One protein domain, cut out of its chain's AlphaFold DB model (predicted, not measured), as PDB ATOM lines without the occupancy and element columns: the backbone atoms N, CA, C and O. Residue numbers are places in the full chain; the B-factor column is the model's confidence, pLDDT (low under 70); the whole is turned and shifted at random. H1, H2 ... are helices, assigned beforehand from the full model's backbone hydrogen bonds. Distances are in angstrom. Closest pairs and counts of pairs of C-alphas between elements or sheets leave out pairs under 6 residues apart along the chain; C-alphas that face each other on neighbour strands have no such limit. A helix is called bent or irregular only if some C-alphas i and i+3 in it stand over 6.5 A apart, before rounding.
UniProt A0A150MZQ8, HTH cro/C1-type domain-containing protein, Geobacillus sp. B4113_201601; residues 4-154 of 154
ATOM      1  N   LEU A   4     155.625 178.142 162.784       95.44
ATOM      2  CA  LEU A   4     157.005 177.826 162.394       95.44
ATOM      3  C   LEU A   4     157.428 178.478 161.072       95.44
ATOM      4  O   LEU A   4     158.568 178.914 160.967       95.44
ATOM      5  N   ASP A   5     156.549 178.571 160.068       95.50
ATOM      6  CA  ASP A   5     156.894 179.289 158.833       95.50
ATOM      7  C   ASP A   5     157.154 180.770 159.105       95.50
ATOM      8  O   ASP A   5     158.107 181.337 158.568       95.50
ATOM      9  N   TYR A   6     156.362 181.379 159.989       97.25
ATOM     10  CA  TYR A   6     156.547 182.776 160.360       97.25
ATOM     11  C   TYR A   6     157.850 183.005 161.121       97.25
ATOM     12  O   TYR A   6     158.642 183.853 160.712       97.25
ATOM     13  N   PHE A   7     158.118 182.205 162.157       97.12
ATOM     14  CA  PHE A   7     159.381 182.262 162.896       97.12
ATOM     15  C   PHE A   7     160.576 182.100 161.954       97.12
ATOM     16  O   PHE A   7     161.514 182.890 161.987       97.12
ATOM     17  N   PHE A   8     160.524 181.129 161.045       96.44
ATOM     18  CA  PHE A   8     161.631 180.876 160.128       96.44
ATOM     19  C   PHE A   8     161.838 182.054 159.172       96.44
ATOM     20  O   PHE A   8     162.973 182.461 158.945       96.44
ATOM     21  N   SER A   9     160.753 182.654 158.671       96.56
ATOM     22  CA  SER A   9     160.837 183.835 157.805       96.56
ATOM     23  C   SER A   9     161.453 185.045 158.514       96.56
ATOM     24  O   SER A   9     162.317 185.715 157.950       96.56
ATOM     25  N   LEU A  10     161.074 185.282 159.773       96.31
ATOM     26  CA  LEU A  10     161.527 186.429 160.556       96.31
ATOM     27  C   LEU A  10     162.998 186.301 160.972       96.31
ATOM     28  O   LEU A  10     163.746 187.275 160.902       96.31
ATOM     29  N   TRP A  11     163.428 185.092 161.344       96.12
ATOM     30  CA  TRP A  11     164.827 184.790 161.662       96.12
ATOM     31  C   TRP A  11     165.678 184.479 160.424       96.12
ATOM     32  O   TRP A  11     166.873 184.229 160.557       96.12
ATOM     33  N   LYS A  12     165.090 184.513 159.219       96.56
ATOM     34  CA  LYS A  12     165.753 184.180 157.947       96.56
ATOM     35  C   LYS A  12     166.380 182.774 157.939       96.56
ATOM     36  O   LYS A  12     167.407 182.555 157.303       96.56
ATOM     37  N   LEU A  13     165.745 181.820 158.619       95.88
ATOM     38  CA  LEU A  13     166.171 180.423 158.686       95.88
ATOM     39  C   LEU A  13     165.432 179.572 157.653       95.88
ATOM     40  O   LEU A  13     164.241 179.760 157.398       95.88
ATOM     41  N   LYS A  14     166.121 178.584 157.078       95.44
ATOM     42  CA  LYS A  14     165.515 177.571 156.206       95.44
ATOM     43  C   LYS A  14     165.236 176.297 156.998       95.44
ATOM     44  O   LYS A  14     165.850 176.029 158.027       95.44
ATOM     45  N   ASN A  15     164.353 175.445 156.469       94.62
ATOM     46  CA  ASN A  15     164.021 174.164 157.109       94.62
ATOM     47  C   ASN A  15     165.249 173.281 157.347       94.62
ATOM     48  O   ASN A  15     165.304 172.598 158.362       94.62
ATOM     49  N   LYS A  16     166.225 173.316 156.431       95.75
ATOM     50  CA  LYS A  16     167.474 172.559 156.569       95.75
ATOM     51  C   LYS A  16     168.303 173.023 157.773       95.75
ATOM     52  O   LYS A  16     168.770 172.177 158.517       95.75
ATOM     53  N   ASP A  17     168.394 174.337 157.997       95.56
ATOM     54  CA  ASP A  17     169.250 174.922 159.035       95.56
ATOM     55  C   ASP A  17     168.704 174.546 160.421       95.56
ATOM     56  O   ASP A  17     169.433 174.136 161.319       95.56
ATOM     57  N   VAL A  18     167.375 174.601 160.571       97.25
ATOM     58  CA  VAL A  18     166.708 174.218 161.822       97.25
ATOM     59  C   VAL A  18     166.722 172.702 162.033       97.25
ATOM     60  O   VAL A  18     166.873 172.244 163.162       97.25
ATOM     61  N   ALA A  19     166.581 171.905 160.973       97.25
ATOM     62  CA  ALA A  19     166.657 170.449 161.071       97.25
ATOM     63  C   ALA A  19     168.049 169.979 161.527       97.25
ATOM     64  O   ALA A  19     168.144 169.128 162.411       97.25
ATOM     65  N   GLU A  20     169.107 170.584 160.980       97.06
ATOM     66  CA  GLU A  20     170.494 170.352 161.386       97.06
ATOM     67  C   GLU A  20     170.717 170.737 162.853       97.06
ATOM     68  O   GLU A  20     171.182 169.909 163.634       97.06
ATOM     69  N   TYR A  21     170.268 171.929 163.264       96.62
ATOM     70  CA  TYR A  21     170.326 172.372 164.663       96.62
ATOM     71  C   TYR A  21     169.623 171.402 165.632       96.62
ATOM     72  O   TYR A  21     170.090 171.157 166.746       96.62
ATOM     73  N   LEU A  22     168.495 170.821 165.217       96.81
ATOM     74  CA  LEU A  22     167.734 169.877 166.037       96.81
ATOM     75  C   LEU A  22     168.254 168.434 165.970       96.81
ATOM     76  O   LEU A  22     167.840 167.629 166.810       96.81
ATOM     77  N   GLY A  23     169.139 168.108 165.023       96.75
ATOM     78  CA  GLY A  23     169.631 166.749 164.789       96.75
ATOM     79  C   GLY A  23     168.572 165.808 164.206       96.75
ATOM     80  O   GLY A  23     168.532 164.633 164.567       96.75
ATOM     81  N   ILE A  24     167.681 166.318 163.347       97.12
ATOM     82  CA  ILE A  24     166.571 165.553 162.756       97.12
ATOM     83  C   ILE A  24     166.542 165.657 161.225       97.12
ATOM     84  O   ILE A  24     167.066 166.615 160.657       97.12
ATOM     85  N   PRO A  25     165.870 164.731 160.519       95.88
ATOM     86  CA  PRO A  25     165.666 164.856 159.079       95.88
ATOM     87  C   PRO A  25     164.783 166.063 158.717       95.88
ATOM     88  O   PRO A  25     163.703 166.243 159.277       95.88
ATOM     89  N   ALA A  26     165.166 166.840 157.698       92.62
ATOM     90  CA  ALA A  26     164.400 168.005 157.227       92.62
ATOM     91  C   ALA A  26     162.904 167.744 156.916       92.62
ATOM     92  O   ALA A  26     162.088 168.629 157.193       92.62
ATOM     93  N   PRO A  27     162.482 166.562 156.405       94.75
ATOM     94  CA  PRO A  27     161.060 166.252 156.243       94.75
ATOM     95  C   PRO A  27     160.244 166.338 157.540       94.75
ATOM     96  O   PRO A  27     159.067 166.687 157.488       94.75
ATOM     97  N   GLN A  28     160.855 166.109 158.706       95.75
ATOM     98  CA  GLN A  28     160.168 166.199 159.995       95.75
ATOM     99  C   GLN A  28     159.696 167.618 160.323       95.75
ATOM    100  O   GLN A  28     158.586 167.787 160.822       95.75
ATOM    101  N   ILE A  29     160.475 168.636 159.950       96.25
ATOM    102  CA  ILE A  29     160.062 170.043 160.049       96.25
ATOM    103  C   ILE A  29     158.812 170.304 159.198       96.25
ATOM    104  O   ILE A  29     157.899 171.010 159.626       96.25
ATOM    105  N   ASN A  30     158.756 169.731 157.990       94.12
ATOM    106  CA  ASN A  30     157.603 169.889 157.102       94.12
ATOM    107  C   ASN A  30     156.351 169.218 157.675       94.12
ATOM    108  O   ASN A  30     155.259 169.755 157.514       94.12
ATOM    109  N   ASP A  31     156.493 168.070 158.338       94.81
ATOM    110  CA  ASP A  31     155.360 167.413 158.993       94.81
ATOM    111  C   ASP A  31     154.787 168.268 160.128       94.81
ATOM    112  O   ASP A  31     153.566 168.374 160.231       94.81
ATOM    113  N   TRP A  32     155.646 168.918 160.925       95.62
ATOM    114  CA  TRP A  32     155.214 169.857 161.968       95.62
ATOM    115  C   TRP A  32     154.474 171.050 161.375       95.62
ATOM    116  O   TRP A  32     153.362 171.349 161.789       95.62
ATOM    117  N   LYS A  33     155.037 171.679 160.337       93.81
ATOM    118  CA  LYS A  33     154.412 172.817 159.639       93.81
ATOM    119  C   LYS A  33     153.060 172.480 159.007       93.81
ATOM    120  O   LYS A  33     152.217 173.356 158.854       93.81
ATOM    121  N   LYS A  34     152.861 171.217 158.625       92.56
ATOM    122  CA  LYS A  34     151.605 170.703 158.062       92.56
ATOM    123  C   LYS A  34     150.624 170.191 159.123       92.56
ATOM    124  O   LYS A  34     149.587 169.667 158.733       92.56
ATOM    125  N   GLY A  35     150.960 170.254 160.414       90.56
ATOM    126  CA  GLY A  35     150.117 169.728 161.495       90.56
ATOM    127  C   GLY A  35     149.987 168.198 161.514       90.56
ATOM    128  O   GLY A  35     149.163 167.654 162.237       90.56
ATOM    129  N   ARG A  36     150.801 167.460 160.742       92.88
ATOM    130  CA  ARG A  36     150.698 165.986 160.647       92.88
ATOM    131  C   ARG A  36     151.098 165.281 161.940       92.88
ATOM    132  O   ARG A  36     150.658 164.167 162.198       92.88
ATOM    133  N   ARG A  37     151.984 165.905 162.716       91.88
ATOM    134  CA  ARG A  37     152.391 165.465 164.052       91.88
ATOM    135  C   ARG A  37     152.801 166.674 164.891       91.88
ATOM    136  O   ARG A  37     153.362 167.616 164.327       91.88
ATOM    137  N   PRO A  38     152.579 166.644 166.215       92.38
ATOM    138  CA  PRO A  38     153.029 167.710 167.099       92.38
ATOM    139  C   PRO A  38     154.559 167.737 167.218       92.38
ATOM    140  O   PRO A  38     155.253 166.758 166.919       92.38
ATOM    141  N   ILE A  39     155.084 168.868 167.692       95.38
ATOM    142  CA  ILE A  39     156.507 169.029 168.001       95.38
ATOM    143  C   ILE A  39     156.787 168.332 169.343       95.38
ATOM    144  O   ILE A  39     156.169 168.690 170.347       95.38
ATOM    145  N   PRO A  40     157.711 167.356 169.417       95.50
ATOM    146  CA  PRO A  40     158.092 166.738 170.684       95.50
ATOM    147  C   PRO A  40     158.634 167.766 171.684       95.50
ATOM    148  O   PRO A  40     159.360 168.682 171.300       95.50
ATOM    149  N   LYS A  41     158.354 167.572 172.980       94.94
ATOM    150  CA  LYS A  41     158.702 168.527 174.050       94.94
ATOM    151  C   LYS A  41     160.170 168.976 174.031       94.94
ATOM    152  O   LYS A  41     160.436 170.169 174.061       94.94
ATOM    153  N   HIS A  42     161.110 168.042 173.904       95.50
ATOM    154  CA  HIS A  42     162.542 168.360 173.878       95.50
ATOM    155  C   HIS A  42     162.951 169.202 172.652       95.50
ATOM    156  O   HIS A  42     163.867 170.013 172.735       95.50
ATOM    157  N   HIS A  43     162.280 169.042 171.506       96.50
ATOM    158  CA  HIS A  43     162.508 169.897 170.337       96.50
ATOM    159  C   HIS A  43     161.827 171.255 170.486       96.50
ATOM    160  O   HIS A  43     162.376 172.252 170.031       96.50
ATOM    161  N   LEU A  44     160.660 171.305 171.132       95.81
ATOM    162  CA  LEU A  44     159.988 172.559 171.455       95.81
ATOM    163  C   LEU A  44     160.875 173.434 172.353       95.81
ATOM    164  O   LEU A  44     161.039 174.612 172.068       95.81
ATOM    165  N   GLU A  45     161.500 172.843 173.374       95.94
ATOM    166  CA  GLU A  45     162.451 173.523 174.266       95.94
ATOM    167  C   GLU A  45     163.646 174.096 173.488       95.94
ATOM    168  O   GLU A  45     163.909 175.295 173.574       95.94
ATOM    169  N   LYS A  46     164.284 173.294 172.624       96.81
ATOM    170  CA  LYS A  46     165.371 173.763 171.744       96.81
ATOM    171  C   LYS A  46     164.938 174.883 170.793       96.81
ATOM    172  O   LYS A  46     165.692 175.818 170.546       96.81
ATOM    173  N   LEU A  47     163.730 174.809 170.233       97.25
ATOM    174  CA  LEU A  47     163.193 175.870 169.374       97.25
ATOM    175  C   LEU A  47     162.911 177.149 170.171       97.25
ATOM    176  O   LEU A  47     163.159 178.243 169.669       97.25
ATOM    177  N   CYS A  48     162.425 177.031 171.409       97.00
ATOM    178  CA  CYS A  48     162.262 178.177 172.296       97.00
ATOM    179  C   CYS A  48     163.601 178.856 172.590       97.00
ATOM    180  O   CYS A  48     163.671 180.082 172.542       97.00
ATOM    181  N   GLU A  49     164.664 178.088 172.823       96.06
ATOM    182  CA  GLU A  49     166.018 178.624 172.991       96.06
ATOM    183  C   GLU A  49     166.508 179.327 171.719       96.06
ATOM    184  O   GLU A  49     166.888 180.498 171.777       96.06
ATOM    185  N   LEU A  50     166.410 178.663 170.560       96.31
ATOM    186  CA  LEU A  50     166.820 179.207 169.259       96.31
ATOM    187  C   LEU A  50     166.162 180.563 168.958       96.31
ATOM    188  O   LEU A  50     166.815 181.496 168.489       96.31
ATOM    189  N   PHE A  51     164.866 180.684 169.243       96.69
ATOM    190  CA  PHE A  51     164.083 181.886 168.959       96.69
ATOM    191  C   PHE A  51     163.954 182.845 170.150       96.69
ATOM    192  O   PHE A  51     163.270 183.858 170.031       96.69
ATOM    193  N   ASN A  52     164.607 182.571 171.287       96.31
ATOM    194  CA  ASN A  52     164.450 183.336 172.533       96.31
ATOM    195  C   ASN A  52     162.971 183.509 172.959       96.31
ATOM    196  O   ASN A  52     162.558 184.576 173.416       96.31
ATOM    197  N   ILE A  53     162.161 182.460 172.800       96.75
ATOM    198  CA  ILE A  53     160.740 182.455 173.168       96.75
ATOM    199  C   ILE A  53     160.608 182.190 174.677       96.75
ATOM    200  O   ILE A  53     161.097 181.160 175.151       96.75
ATOM    201  N   PRO A  54     159.910 183.054 175.437       94.62
ATOM    202  CA  PRO A  54     159.570 182.779 176.832       94.62
ATOM    203  C   PRO A  54     158.758 181.485 176.981       94.62
ATOM    204  O   PRO A  54     157.940 181.155 176.119       94.62
ATOM    205  N   LYS A  55     158.945 180.741 178.079       91.38
ATOM    206  CA  LYS A  55     158.319 179.413 178.269       91.38
ATOM    207  C   LYS A  55     156.794 179.465 178.142       91.38
ATOM    208  O   LYS A  55     156.196 178.606 177.493       91.38
ATOM    209  N   GLU A  56     156.181 180.504 178.693       93.94
ATOM    210  CA  GLU A  56     154.747 180.785 178.653       93.94
ATOM    211  C   GLU A  56     154.211 181.078 177.240       93.94
ATOM    212  O   GLU A  56     153.011 180.978 177.003       93.94
ATOM    213  N   LYS A  57     155.093 181.386 176.281       95.50
ATOM    214  CA  LYS A  57     154.770 181.635 174.867       95.50
ATOM    215  C   LYS A  57     155.131 180.470 173.941       95.50
ATOM    216  O   LYS A  57     154.914 180.563 172.734       95.50
ATOM    217  N   SER A  58     155.619 179.349 174.477       94.44
ATOM    218  CA  SER A  58     155.983 178.154 173.690       94.44
ATOM    219  C   SER A  58     154.829 177.590 172.849       94.44
ATOM    220  O   SER A  58     155.068 177.019 171.784       94.44
ATOM    221  N   TYR A  59     153.573 177.809 173.265       93.50
ATOM    222  CA  TYR A  59     152.385 177.415 172.500       93.50
ATOM    223  C   TYR A  59     152.352 178.027 171.091       93.50
ATOM    224  O   TYR A  59     151.781 177.421 170.184       93.50
ATOM    225  N   LEU A  60     152.973 179.197 170.883       96.12
ATOM    226  CA  LEU A  60     152.977 179.878 169.588       96.12
ATOM    227  C   LEU A  60     153.594 179.008 168.498       96.12
ATOM    228  O   LEU A  60     153.065 178.988 167.397       96.12
ATOM    229  N   LEU A  61     154.644 178.236 168.798       95.62
ATOM    230  CA  LEU A  61     155.331 177.384 167.817       95.62
ATOM    231  C   LEU A  61     154.432 176.302 167.206       95.62
ATOM    232  O   LEU A  61     154.738 175.797 166.128       95.62
ATOM    233  N   GLN A  62     153.337 175.953 167.879       93.00
ATOM    234  CA  GLN A  62     152.438 174.870 167.488       93.00
ATOM    235  C   GLN A  62     151.151 175.375 166.820       93.00
ATOM    236  O   GLN A  62     150.286 174.574 166.477       93.00
ATOM    237  N   LYS A  63     150.994 176.692 166.628       94.81
ATOM    238  CA  LYS A  63     149.799 177.241 165.981       94.81
ATOM    239  C   LYS A  63     149.797 176.972 164.478       94.81
ATOM    240  O   LYS A  63     150.643 177.478 163.738       94.81
ATOM    241  N   GLU A  64     148.771 176.258 164.018       92.94
ATOM    242  CA  GLU A  64     148.522 176.004 162.593       92.94
ATOM    243  C   GLU A  64     148.147 177.276 161.822       92.94
ATOM    244  O   GLU A  64     148.532 177.466 160.662       92.94
ATOM    245  N   SER A  65     147.419 178.179 162.479       94.00
ATOM    246  CA  SER A  65     147.028 179.472 161.935       94.00
ATOM    247  C   SER A  65     147.334 180.590 162.928       94.00
ATOM    248  O   SER A  65     146.996 180.531 164.109       94.00
ATOM    249  N   LEU A  66     148.023 181.619 162.435       95.38
ATOM    250  CA  LEU A  66     148.330 182.812 163.212       95.38
ATOM    251  C   LEU A  66     147.244 183.867 163.026       95.38
ATOM    252  O   LEU A  66     147.002 184.323 161.902       95.38
ATOM    253  N   THR A  67     146.668 184.311 164.138       95.56
ATOM    254  CA  THR A  67     145.884 185.547 164.186       95.56
ATOM    255  C   THR A  67     146.796 186.770 164.045       95.56
ATOM    256  O   THR A  67     148.026 186.671 164.104       95.56
ATOM    257  N   LYS A  68     146.206 187.960 163.876       95.19
ATOM    258  CA  LYS A  68     146.974 189.213 163.871       95.19
ATOM    259  C   LYS A  68     147.687 189.450 165.208       95.19
ATOM    260  O   LYS A  68     148.838 189.872 165.197       95.19
ATOM    261  N   ILE A  69     147.039 189.115 166.327       95.75
ATOM    262  CA  ILE A  69     147.649 189.183 167.663       95.75
ATOM    263  C   ILE A  69     148.857 188.248 167.735       95.75
ATOM    264  O   ILE A  69     149.929 188.691 168.123       95.75
ATOM    265  N   ASP A  70     148.730 186.999 167.276       97.31
ATOM    266  CA  ASP A  70     149.843 186.038 167.329       97.31
ATOM    267  C   ASP A  70     151.070 186.521 166.548       97.31
ATOM    268  O   ASP A  70     152.202 186.348 166.991       97.31
ATOM    269  N   ARG A  71     150.864 187.153 165.386       97.56
ATOM    270  CA  ARG A  71     151.964 187.724 164.594       97.56
ATOM    271  C   ARG A  71     152.681 188.838 165.349       97.56
ATOM    272  O   ARG A  71     153.905 188.817 165.411       97.56
ATOM    273  N   LEU A  72     151.921 189.748 165.961       97.88
ATOM    274  CA  LEU A  72     152.474 190.825 166.781       97.88
ATOM    275  C   LEU A  72     153.224 190.272 168.002       97.88
ATOM    276  O   LEU A  72     154.301 190.763 168.323       97.88
ATOM    277  N   GLU A  73     152.716 189.219 168.649       97.81
ATOM    278  CA  GLU A  73     153.419 188.556 169.756       97.81
ATOM    279  C   GLU A  73     154.760 187.961 169.307       97.81
ATOM    280  O   GLU A  73     155.775 188.135 169.983       97.81
ATOM    281  N   ILE A  74     154.788 187.293 168.150       98.31
ATOM    282  CA  ILE A  74     156.017 186.729 167.574       98.31
ATOM    283  C   ILE A  74     157.022 187.837 167.216       98.31
ATOM    284  O   ILE A  74     158.220 187.693 167.466       98.31
ATOM    285  N   GLU A  75     156.557 188.957 166.667       98.12
ATOM    286  CA  GLU A  75     157.414 190.105 166.366       98.12
ATOM    287  C   GLU A  75     157.979 190.752 167.634       98.12
ATOM    288  O   GLU A  75     159.171 191.053 167.683       98.12
ATOM    289  N   ILE A  76     157.179 190.886 168.696       98.44
ATOM    290  CA  ILE A  76     157.673 191.347 170.000       98.44
ATOM    291  C   ILE A  76     158.792 190.427 170.502       98.44
ATOM    292  O   ILE A  76     159.819 190.927 170.961       98.44
ATOM    293  N   ILE A  77     158.637 189.102 170.387       98.25
ATOM    294  CA  ILE A  77     159.687 188.140 170.764       98.25
ATOM    295  C   ILE A  77     160.971 188.396 169.963       98.25
ATOM    296  O   ILE A  77     162.045 188.499 170.557       98.25
ATOM    297  N   LEU A  78     160.873 188.567 168.640       98.00
ATOM    298  CA  LEU A  78     162.026 188.874 167.788       98.00
ATOM    299  C   LEU A  78     162.745 190.149 168.239       98.00
ATOM    300  O   LEU A  78     163.967 190.157 168.369       98.00
ATOM    301  N   TYR A  79     162.008 191.239 168.446       98.12
ATOM    302  CA  TYR A  79     162.611 192.526 168.787       98.12
ATOM    303  C   TYR A  79     163.165 192.547 170.214       98.12
ATOM    304  O   TYR A  79     164.237 193.111 170.431       98.12
ATOM    305  N   LYS A  80     162.532 191.846 171.165       97.69
ATOM    306  CA  LYS A  80     163.101 191.621 172.504       97.69
ATOM    307  C   LYS A  80     164.395 190.805 172.426       97.69
ATOM    308  O   LYS A  80     165.364 191.142 173.102       97.69
ATOM    309  N   ALA A  81     164.460 189.793 171.559       96.44
ATOM    310  CA  ALA A  81     165.684 189.028 171.320       96.44
ATOM    311  C   ALA A  81     166.792 189.883 170.680       96.44
ATOM    312  O   ALA A  81     167.942 189.811 171.107       96.44
ATOM    313  N   LYS A  82     166.451 190.727 169.695       96.31
ATOM    314  CA  LYS A  82     167.391 191.684 169.085       96.31
ATOM    315  C   LYS A  82     167.942 192.669 170.108       96.31
ATOM    316  O   LYS A  82     169.138 192.913 170.102       96.31
ATOM    317  N   LEU A  83     167.091 193.198 170.988       95.88
ATOM    318  CA  LEU A  83     167.499 194.130 172.037       95.88
ATOM    319  C   LEU A  83     168.406 193.454 173.075       95.88
ATOM    320  O   LEU A  83     169.424 194.021 173.461       95.88
ATOM    321  N   LYS A  84     168.067 192.229 173.496       94.81
ATOM    322  CA  LYS A  84     168.863 191.443 174.449       94.81
ATOM    323  C   LYS A  84     170.248 191.091 173.904       94.81
ATOM    324  O   LYS A  84     171.219 191.135 174.647       94.81
ATOM    325  N   ASN A  85     170.324 190.733 172.624       93.81
ATOM    326  CA  ASN A  85     171.566 190.337 171.957       93.81
ATOM    327  C   ASN A  85     172.250 191.512 171.238       93.81
ATOM    328  O   ASN A  85     173.146 191.291 170.425       93.81
ATOM    329  N   PHE A  86     171.804 192.749 171.480       94.12
ATOM    330  CA  PHE A  86     172.398 193.930 170.875       94.12
ATOM    331  C   PHE A  86     173.807 194.137 171.434       94.12
ATOM    332  O   PHE A  86     173.989 194.254 172.645       94.12
ATOM    333  N   VAL A  87     174.789 194.179 170.536       93.81
ATOM    334  CA  VAL A  87     176.182 194.486 170.858       93.81
ATOM    335  C   VAL A  87     176.414 195.952 170.526       93.81
ATOM    336  O   VAL A  87     176.188 196.370 169.392       93.81
ATOM    337  N   GLU A  88     176.824 196.721 171.528       92.88
ATOM    338  CA  GLU A  88     177.118 198.146 171.383       92.88
ATOM    339  C   GLU A  88     178.358 198.356 170.509       92.88
ATOM    340  O   GLU A  88     179.361 197.658 170.661       92.88
ATOM    341  N   GLY A  89     178.268 199.308 169.578       93.88
ATOM    342  CA  GLY A  89     179.432 199.845 168.875       93.88
ATOM    343  C   GLY A  89     180.053 201.021 169.631       93.88
ATOM    344  O   GLY A  89     179.614 201.359 170.728       93.88
ATOM    345  N   ASP A  90     181.024 201.691 169.013       95.31
ATOM    346  CA  ASP A  90     181.757 202.793 169.655       95.31
ATOM    347  C   ASP A  90     180.932 204.088 169.805       95.31
ATOM    348  O   ASP A  90     181.229 204.924 170.657       95.31
ATOM    349  N   ASP A  91     179.888 204.273 168.991       96.62
ATOM    350  CA  ASP A  91     179.052 205.477 169.006       96.62
ATOM    351  C   ASP A  91     177.821 205.299 169.912       96.62
ATOM    352  O   ASP A  91     176.838 204.631 169.565       96.62
ATOM    353  N   GLU A  92     177.860 205.939 171.082       95.75
ATOM    354  CA  GLU A  92     176.787 205.890 172.077       95.75
ATOM    355  C   GLU A  92     175.456 206.460 171.557       95.75
ATOM    356  O   GLU A  92     174.384 205.936 171.882       95.75
ATOM    357  N   GLN A  93     175.487 207.500 170.718       95.81
ATOM    358  CA  GLN A  93     174.268 208.119 170.189       95.81
ATOM    359  C   GLN A  93     173.571 207.181 169.204       95.81
ATOM    360  O   GLN A  93     172.349 207.015 169.266       95.81
ATOM    361  N   ILE A  94     174.346 206.512 168.347       95.31
ATOM    362  CA  ILE A  94     173.835 205.490 167.429       95.31
ATOM    363  C   ILE A  94     173.278 204.299 168.216       95.31
ATOM    364  O   ILE A  94     172.154 203.865 167.948       95.31
ATOM    365  N   ASN A  95     174.007 203.803 169.222       95.56
ATOM    366  CA  ASN A  95     173.544 202.702 170.072       95.56
ATOM    367  C   ASN A  95     172.201 203.033 170.735       95.56
ATOM    368  O   ASN A  95     171.258 202.235 170.688       95.56
ATOM    369  N   LYS A  96     172.087 204.239 171.302       96.31
ATOM    370  CA  LYS A  96     170.852 204.726 171.919       96.31
ATOM    371  C   LYS A  96     169.707 204.800 170.911       96.31
ATOM    372  O   LYS A  96     168.619 204.307 171.203       96.31
ATOM    373  N   ALA A  97     169.943 205.351 169.720       96.00
ATOM    374  CA  ALA A  97     168.925 205.441 168.675       96.00
ATOM    375  C   ALA A  97     168.419 204.055 168.233       96.00
ATOM    376  O   ALA A  97     167.216 203.857 168.066       96.00
ATOM    377  N   ILE A  98     169.312 203.068 168.096       95.44
ATOM    378  CA  ILE A  98     168.936 201.692 167.741       95.44
ATOM    379  C   ILE A  98     168.065 201.059 168.833       95.44
ATOM    380  O   ILE A  98     167.007 200.505 168.519       95.44
ATOM    381  N   ARG A  99     168.471 201.167 170.107       96.00
ATOM    382  CA  ARG A  99     167.686 200.656 171.244       96.00
ATOM    383  C   ARG A  99     166.294 201.289 171.277       96.00
ATOM    384  O   ARG A  99     165.302 200.561 171.283       96.00
ATOM    385  N   MET A 100     166.224 202.619 171.175       95.94
ATOM    386  CA  MET A 100     164.962 203.362 171.144       95.94
ATOM    387  C   MET A 100     164.054 202.919 169.992       95.94
ATOM    388  O   MET A 100     162.851 202.776 170.185       95.94
ATOM    389  N   ASN A 101     164.608 202.648 168.808       96.38
ATOM    390  CA  ASN A 101     163.822 202.157 167.674       96.38
ATOM    391  C   ASN A 101     163.216 200.771 167.941       96.38
ATOM    392  O   ASN A 101     162.056 200.528 167.603       96.38
ATOM    393  N   PHE A 102     163.971 199.852 168.554       97.00
ATOM    394  CA  PHE A 102     163.437 198.538 168.926       97.00
ATOM    395  C   PHE A 102     162.370 198.642 170.017       97.00
ATOM    396  O   PHE A 102     161.317 198.017 169.894       97.00
ATOM    397  N   GLU A 103     162.606 199.453 171.046       97.38
ATOM    398  CA  GLU A 103     161.648 199.701 172.128       97.38
ATOM    399  C   GLU A 103     160.358 200.347 171.605       97.38
ATOM    400  O   GLU A 103     159.261 199.889 171.932       97.38
ATOM    401  N   ALA A 104     160.468 201.343 170.722       96.75
ATOM    402  CA  ALA A 104     159.322 201.988 170.091       96.75
ATOM    403  C   ALA A 104     158.501 201.004 169.245       96.75
ATOM    404  O   ALA A 104     157.267 201.026 169.299       96.75
ATOM    405  N   TYR A 105     159.165 200.106 168.507       97.31
ATOM    406  CA  TYR A 105     158.491 199.060 167.735       97.31
ATOM    407  C   TYR A 105     157.730 198.080 168.634       97.31
ATOM    408  O   TYR A 105     156.564 197.771 168.372       97.31
ATOM    409  N   ILE A 106     158.365 197.617 169.717       98.12
ATOM    410  CA  ILE A 106     157.736 196.736 170.710       98.12
ATOM    411  C   ILE A 106     156.501 197.420 171.302       98.12
ATOM    412  O   ILE A 106     155.416 196.839 171.272       98.12
ATOM    413  N   ALA A 107     156.635 198.670 171.750       97.25
ATOM    414  CA  ALA A 107     155.532 199.427 172.332       97.25
ATOM    415  C   ALA A 107     154.376 199.628 171.334       97.25
ATOM    416  O   ALA A 107     153.207 199.549 171.710       97.25
ATOM    417  N   ALA A 108     154.671 199.859 170.051       96.06
ATOM    418  CA  ALA A 108     153.648 199.945 169.010       96.06
ATOM    419  C   ALA A 108     152.906 198.613 168.814       96.06
ATOM    420  O   ALA A 108     151.679 198.600 168.695       96.06
ATOM    421  N   CYS A 109     153.624 197.487 168.833       96.31
ATOM    422  CA  CYS A 109     153.013 196.162 168.761       96.31
ATOM    423  C   CYS A 109     152.126 195.877 169.980       96.31
ATOM    424  O   CYS A 109     151.008 195.393 169.812       96.31
ATOM    425  N   GLU A 110     152.584 196.214 171.187       97.19
ATOM    426  CA  GLU A 110     151.824 196.037 172.432       97.19
ATOM    427  C   GLU A 110     150.526 196.863 172.416       97.19
ATOM    428  O   GLU A 110     149.455 196.319 172.686       97.19
ATOM    429  N   ARG A 111     150.580 198.129 171.968       94.44
ATOM    430  CA  ARG A 111     149.373 198.955 171.758       94.44
ATOM    431  C   ARG A 111     148.410 198.334 170.746       94.44
ATOM    432  O   ARG A 111     147.205 198.300 170.987       94.44
ATOM    433  N   ASN A 112     148.929 197.824 169.630       93.44
ATOM    434  CA  ASN A 112     148.106 197.189 168.598       93.44
ATOM    435  C   ASN A 112     147.430 195.910 169.103       93.44
ATOM    436  O   ASN A 112     146.271 195.665 168.772       93.44
ATOM    437  N   ILE A 113     148.132 195.098 169.897       94.44
ATOM    438  CA  ILE A 113     147.549 193.912 170.533       94.44
ATOM    439  C   ILE A 113     146.392 194.323 171.439       94.44
ATOM    440  O   ILE A 113     145.325 193.716 171.361       94.44
ATOM    441  N   GLU A 114     146.582 195.350 172.263       94.62
ATOM    442  CA  GLU A 114     145.553 195.788 173.199       94.62
ATOM    443  C   GLU A 114     144.311 196.324 172.479       94.62
ATOM    444  O   GLU A 114     143.195 195.902 172.773       94.62
ATOM    445  N   ALA A 115     144.502 197.142 171.442       89.81
ATOM    446  CA  ALA A 115     143.404 197.605 170.597       89.81
ATOM    447  C   ALA A 115     142.636 196.438 169.949       89.81
ATOM    448  O   ALA A 115     141.407 196.426 169.947       89.81
ATOM    449  N   LEU A 116     143.343 195.424 169.435       88.81
ATOM    450  CA  LEU A 116     142.713 194.247 168.827       88.81
ATOM    451  C   LEU A 116     141.934 193.402 169.841       88.81
ATOM    452  O   LEU A 116     140.902 192.840 169.483       88.81
ATOM    453  N   LYS A 117     142.397 193.307 171.091       90.00
ATOM    454  CA  LYS A 117     141.655 192.617 172.156       90.00
ATOM    455  C   LYS A 117     140.359 193.342 172.499       90.00
ATOM    456  O   LYS A 117     139.328 192.685 172.590       90.00
ATOM    457  N   VAL A 118     140.403 194.670 172.632       89.25
ATOM    458  CA  VAL A 118     139.206 195.492 172.881       89.25
ATOM    459  C   VAL A 118     138.206 195.348 171.736       89.25
ATOM    460  O   VAL A 118     137.022 195.142 171.982       89.25
ATOM    461  N   LEU A 119     138.676 195.395 170.484       85.75
ATOM    462  CA  LEU A 119     137.818 195.188 169.315       85.75
ATOM    463  C   LEU A 119     137.158 193.813 169.332       85.75
ATOM    464  O   LEU A 119     135.953 193.725 169.138       85.75
ATOM    465  N   LYS A 120     137.925 192.759 169.619       84.00
ATOM    466  CA  LYS A 120     137.376 191.408 169.703       84.00
ATOM    467  C   LYS A 120     136.324 191.288 170.809       84.00
ATOM    468  O   LYS A 120     135.270 190.719 170.573       84.00
ATOM    469  N   GLN A 121     136.591 191.842 171.991       85.81
ATOM    470  CA  GLN A 121     135.617 191.848 173.081       85.81
ATOM    471  C   GLN A 121     134.321 192.553 172.662       85.81
ATOM    472  O   GLN A 121     133.235 192.040 172.907       85.81
ATOM    473  N   LEU A 122     134.435 193.702 171.993       84.19
ATOM    474  CA  LEU A 122     133.278 194.429 171.488       84.19
ATOM    475  C   LEU A 122     132.513 193.622 170.425       84.19
ATOM    476  O   LEU A 122     131.288 193.592 170.448       84.19
ATOM    477  N   GLU A 123     133.216 192.968 169.499       81.69
ATOM    478  CA  GLU A 123     132.607 192.084 168.497       81.69
ATOM    479  C   GLU A 123     131.840 190.933 169.156       81.69
ATOM    480  O   GLU A 123     130.700 190.671 168.775       81.69
ATOM    481  N   ASP A 124     132.436 190.296 170.167       83.75
ATOM    482  CA  ASP A 124     131.828 189.200 170.923       83.75
ATOM    483  C   ASP A 124     130.569 189.675 171.685       83.75
ATOM    484  O   ASP A 124     129.546 188.993 171.668       83.75
ATOM    485  N   GLU A 125     130.601 190.863 172.304       83.00
ATOM    486  CA  GLU A 125     129.454 191.461 173.017       83.00
ATOM    487  C   GLU A 125     128.314 191.891 172.079       83.00
ATOM    488  O   GLU A 125     127.140 191.851 172.449       83.00
ATOM    489  N   LEU A 126     128.643 192.310 170.856       80.69
ATOM    490  CA  LEU A 126     127.659 192.720 169.850       80.69
ATOM    491  C   LEU A 126     127.122 191.545 169.027       80.69
ATOM    492  O   LEU A 126     126.140 191.706 168.294       80.69
ATOM    493  N   PHE A 127     127.746 190.372 169.121       78.81
ATOM    494  CA  PHE A 127     127.350 189.202 168.356       78.81
ATOM    495  C   PHE A 127     125.917 188.774 168.709       78.81
ATOM    496  O   PHE A 127     125.587 188.495 169.858       78.81
ATOM    497  N   GLY A 128     125.040 188.711 167.703       72.94
ATOM    498  CA  GLY A 128     123.631 188.340 167.886       72.94
ATOM    499  C   GLY A 128     122.697 189.491 168.281       72.94
ATOM    500  O   GLY A 128     121.491 189.271 168.400       72.94
ATOM    501  N   CYS A 129     123.198 190.723 168.416       76.94
ATOM    502  CA  CYS A 129     122.346 191.898 168.590       76.94
ATOM    503  C   CYS A 129     121.571 192.201 167.296       76.94
ATOM    504  O   CYS A 129     122.113 192.735 166.330       76.94
ATOM    505  N   SER A 130     120.274 191.886 167.285       70.06
ATOM    506  CA  SER A 130     119.360 192.159 166.163       70.06
ATOM    507  C   SER A 130     118.936 193.628 166.065       70.06
ATOM    508  O   SER A 130     118.493 194.077 165.008       70.06
ATOM    509  N   HIS A 131     119.095 194.391 167.148       75.25
ATOM    510  CA  HIS A 131     118.837 195.824 167.191       75.25
ATOM    511  C   HIS A 131     119.997 196.548 167.871       75.25
ATOM    512  O   HIS A 131     120.205 196.418 169.076       75.25
ATOM    513  N   VAL A 132     120.743 197.330 167.095       73.62
ATOM    514  CA  VAL A 132     121.808 198.199 167.602       73.62
ATOM    515  C   VAL A 132     121.217 199.601 167.797       73.62
ATOM    516  O   VAL A 132     120.811 200.219 166.808       73.62
ATOM    517  N   PRO A 133     121.128 200.131 169.035       77.94
ATOM    518  CA  PRO A 133     120.529 201.441 169.286       77.94
ATOM    519  C   PRO A 133     121.227 202.558 168.499       77.94
ATOM    520  O   PRO A 133     122.452 202.576 168.404       77.94
ATOM    521  N   GLN A 134     120.491 203.563 168.011       75.75
ATOM    522  CA  GLN A 134     121.086 204.702 167.280       75.75
ATOM    523  C   GLN A 134     122.207 205.415 168.061       75.75
ATOM    524  O   GLN A 134     123.178 205.895 167.474       75.75
ATOM    525  N   LEU A 135     122.107 205.451 169.395       75.69
ATOM    526  CA  LEU A 135     123.138 206.020 170.264       75.69
ATOM    527  C   LEU A 135     124.488 205.292 170.131       75.69
ATOM    528  O   LEU A 135     125.532 205.934 170.232       75.69
ATOM    529  N   PHE A 136     124.476 203.986 169.854       79.38
ATOM    530  CA  PHE A 136     125.685 203.206 169.611       79.38
ATOM    531  C   PHE A 136     126.417 203.696 168.356       79.38
ATOM    532  O   PHE A 136     127.605 203.996 168.432       79.38
ATOM    533  N   TYR A 137     125.714 203.893 167.233       77.81
ATOM    534  CA  TYR A 137     126.315 204.441 166.007       77.81
ATOM    535  C   TYR A 137     126.906 205.836 166.222       77.81
ATOM    536  O   TYR A 137     128.012 206.120 165.768       77.81
ATOM    537  N   LYS A 138     126.210 206.696 166.978       77.56
ATOM    538  CA  LYS A 138     126.724 208.025 167.337       77.56
ATOM    539  C   LYS A 138     128.019 207.937 168.147       77.56
ATOM    540  O   LYS A 138     128.931 208.732 167.934       77.56
ATOM    541  N   ASN A 139     128.107 206.991 169.080       79.00
ATOM    542  CA  ASN A 139     129.321 206.771 169.862       79.00
ATOM    543  C   ASN A 139     130.445 206.158 169.014       79.00
ATOM    544  O   ASN A 139     131.594 206.563 169.167       79.00
ATOM    545  N   LEU A 140     130.122 205.263 168.079       80.62
ATOM    546  CA  LEU A 140     131.092 204.691 167.146       80.62
ATOM    547  C   LEU A 140     131.727 205.770 166.257       80.62
ATOM    548  O   LEU A 140     132.941 205.769 166.072       80.62
ATOM    549  N   GLU A 141     130.940 206.725 165.757       76.94
ATOM    550  CA  GLU A 141     131.477 207.859 164.992       76.94
ATOM    551  C   GLU A 141     132.402 208.747 165.831       76.94
ATOM    552  O   GLU A 141     133.476 209.115 165.366       76.94
ATOM    553  N   LYS A 142     132.073 209.014 167.103       81.81
ATOM    554  CA  LYS A 142     132.992 209.737 168.003       81.81
ATOM    555  C   LYS A 142     134.328 209.012 168.161       81.81
ATOM    556  O   LYS A 142     135.372 209.653 168.143       81.81
ATOM    557  N   VAL A 143     134.299 207.686 168.301       83.12
ATOM    558  CA  VAL A 143     135.521 206.874 168.390       83.12
ATOM    559  C   VAL A 143     136.327 206.960 167.093       83.12
ATOM    560  O   VAL A 143     137.541 207.132 167.154       83.12
ATOM    561  N   LYS A 144     135.680 206.908 165.922       78.75
ATOM    562  CA  LYS A 144     136.366 207.101 164.633       78.75
ATOM    563  C   LYS A 144     137.028 208.477 164.540       78.75
ATOM    564  O   LYS A 144     138.188 208.543 164.149       78.75
ATOM    565  N   CYS A 145     136.338 209.545 164.945       77.50
ATOM    566  CA  CYS A 145     136.916 210.891 164.980       77.50
ATOM    567  C   CYS A 145     138.154 210.956 165.884       77.50
ATOM    568  O   CYS A 145     139.194 211.431 165.442       77.50
ATOM    569  N   LEU A 146     138.078 210.401 167.100       81.31
ATOM    570  CA  LEU A 146     139.221 210.345 168.021       81.31
ATOM    571  C   LEU A 146     140.410 209.576 167.428       81.31
ATOM    572  O   LEU A 146     141.557 209.982 167.592       81.31
ATOM    573  N   ILE A 147     140.156 208.474 166.717       79.62
ATOM    574  CA  ILE A 147     141.213 207.711 166.038       79.62
ATOM    575  C   ILE A 147     141.904 208.564 164.966       79.62
ATOM    576  O   ILE A 147     143.128 208.531 164.867       79.62
ATOM    577  N   GLU A 148     141.148 209.317 164.167       75.38
ATOM    578  CA  GLU A 148     141.720 210.196 163.142       75.38
ATOM    579  C   GLU A 148     142.495 211.371 163.756       75.38
ATOM    580  O   GLU A 148     143.572 211.709 163.273       75.38
ATOM    581  N   GLU A 149     142.025 211.945 164.862       78.62
ATOM    582  CA  GLU A 149     142.772 212.970 165.605       78.62
ATOM    583  C   GLU A 149     144.118 212.437 166.114       78.62
ATOM    584  O   GLU A 149     145.147 213.084 165.932       78.62
ATOM    585  N   ILE A 150     144.139 211.225 166.676       77.81
ATOM    586  CA  ILE A 150     145.375 210.585 167.152       77.81
ATOM    587  C   ILE A 150     146.343 210.307 165.992       77.81
ATOM    588  O   ILE A 150     147.548 210.481 166.151       77.81
ATOM    589  N   LYS A 151     145.842 209.882 164.824       73.31
ATOM    590  CA  LYS A 151     146.680 209.648 163.636       73.31
ATOM    591  C   LYS A 151     147.287 210.929 163.069       73.31
ATOM    592  O   LYS A 151     148.378 210.858 162.522       73.31
ATOM    593  N   ASN A 152     146.578 212.053 163.172       71.62
ATOM    594  CA  ASN A 152     147.011 213.350 162.641       71.62
ATOM    595  C   ASN A 152     147.828 214.180 163.650       71.62
ATOM    596  O   ASN A 152     148.416 215.190 163.271       71.62
ATOM    597  N   GLY A 153     147.826 213.794 164.930       52.72
ATOM    598  CA  GLY A 153     148.591 214.430 166.008       52.72
ATOM    599  C   GLY A 153     149.965 213.803 166.290       52.72
ATOM    600  O   GLY A 153     150.653 214.268 167.199       52.72
ATOM    601  N   MET A 154     150.350 212.761 165.544       47.62
ATOM    602  CA  MET A 154     151.704 212.182 165.481       47.62
ATOM    603  C   MET A 154     152.339 212.483 164.126       47.62
ATOM    604  O   MET A 154     153.587 212.534 164.082       47.62
TER     605      MET A 154
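Overview. This is residues 4 to 154 of the 154 residues of the protein "HTH cro/C1-type domain-containing protein" of Geobacillus sp. B4113_201601 (UniProt A0A150MZQ8). A long helix, H7, pairs side by side with the shorter H6 in a helical hairpin, and a small head of five short helices, H1 to H5, sits next to H6 on the side away from H7. At the far end of H7 the chain folds back, and the last helix, H8, runs back as a free arm that touches no helix. The printed part has 151 residues with eight named helices, H1 to H8 in chain order, and no named strand; the class is all helix. The whole is loose, with a radius of gyration of the C-alphas of 20.6 A, and flat, spanning 62 by 49 by 22 A.

Along the chain. H7, residues 92 to 126, is the longest helix at 50.9 A, from C-alpha 92 at (176.787, 205.890, 172.077) to C-alpha 126 at (127.659, 192.720, 169.850). H6 is residues 68 to 84, 24.4 A long. H8 is residues 134 to 152, 27.7 A, ending at C-alpha 152 at (147.011, 213.350, 162.641). The short helices are H1, residues 4 to 10, 9.9 A; H2, residues 15 to 22, 10.6 A; H3, residues 26 to 33, 11.3 A; H4, residues 41 to 50, 14.2 A; and H5, residues 55 to 62, 13.1 A. H5 is irregular: C-alphas 56 and 59 are 7.4 A apart.

Arrangement. H7 and H6 touch as a hairpin, at a shallow tilt of 20 degrees, opposite ways; their closest C-alphas, of Ile 106 and Ile 76, are 5.4 A apart. H6, with residues 71 to 78 alone, only just touches H1, with 3 pairs of C-alphas within 8 A, the closest those of Ile 74 and Phe 7 at 7.3 A; the tilt is steep, 52 degrees. H5 is close to H6 but not clearly touching, the closest C-alphas, of Leu 60 and Asp 70, being 7.3 A apart. H4 and H5 touch, about perpendicular at 76 degrees, with the C-alphas of Cys 48 and Ser 58 closest at 6.4 A. H2 and H3 touch, about perpendicular at 80 degrees, with Ala 19 and Ala 26 closest, their C-alphas 5.1 A apart. H7 and H8 are apart. Every O i to N i+4 pair is within hydrogen-bond range in H1, H2, H4, H6, H7 and H8; in H3 it is 3 of 4, and in H5 0 of 4, with 4 of 5 O i to N i+3 pairs within range.

Size, cuts and confidence. The C-alphas farthest apart, of Asp 90 and Ser 130, are 63.4 A apart. The printed part has no cut, and no link is long. Residues 89 to 94 and 118 to 154 stand free. The mean pLDDT of the printed part is 91.1; H8 has a mean of 78, and residues 153 to 154 are under 70.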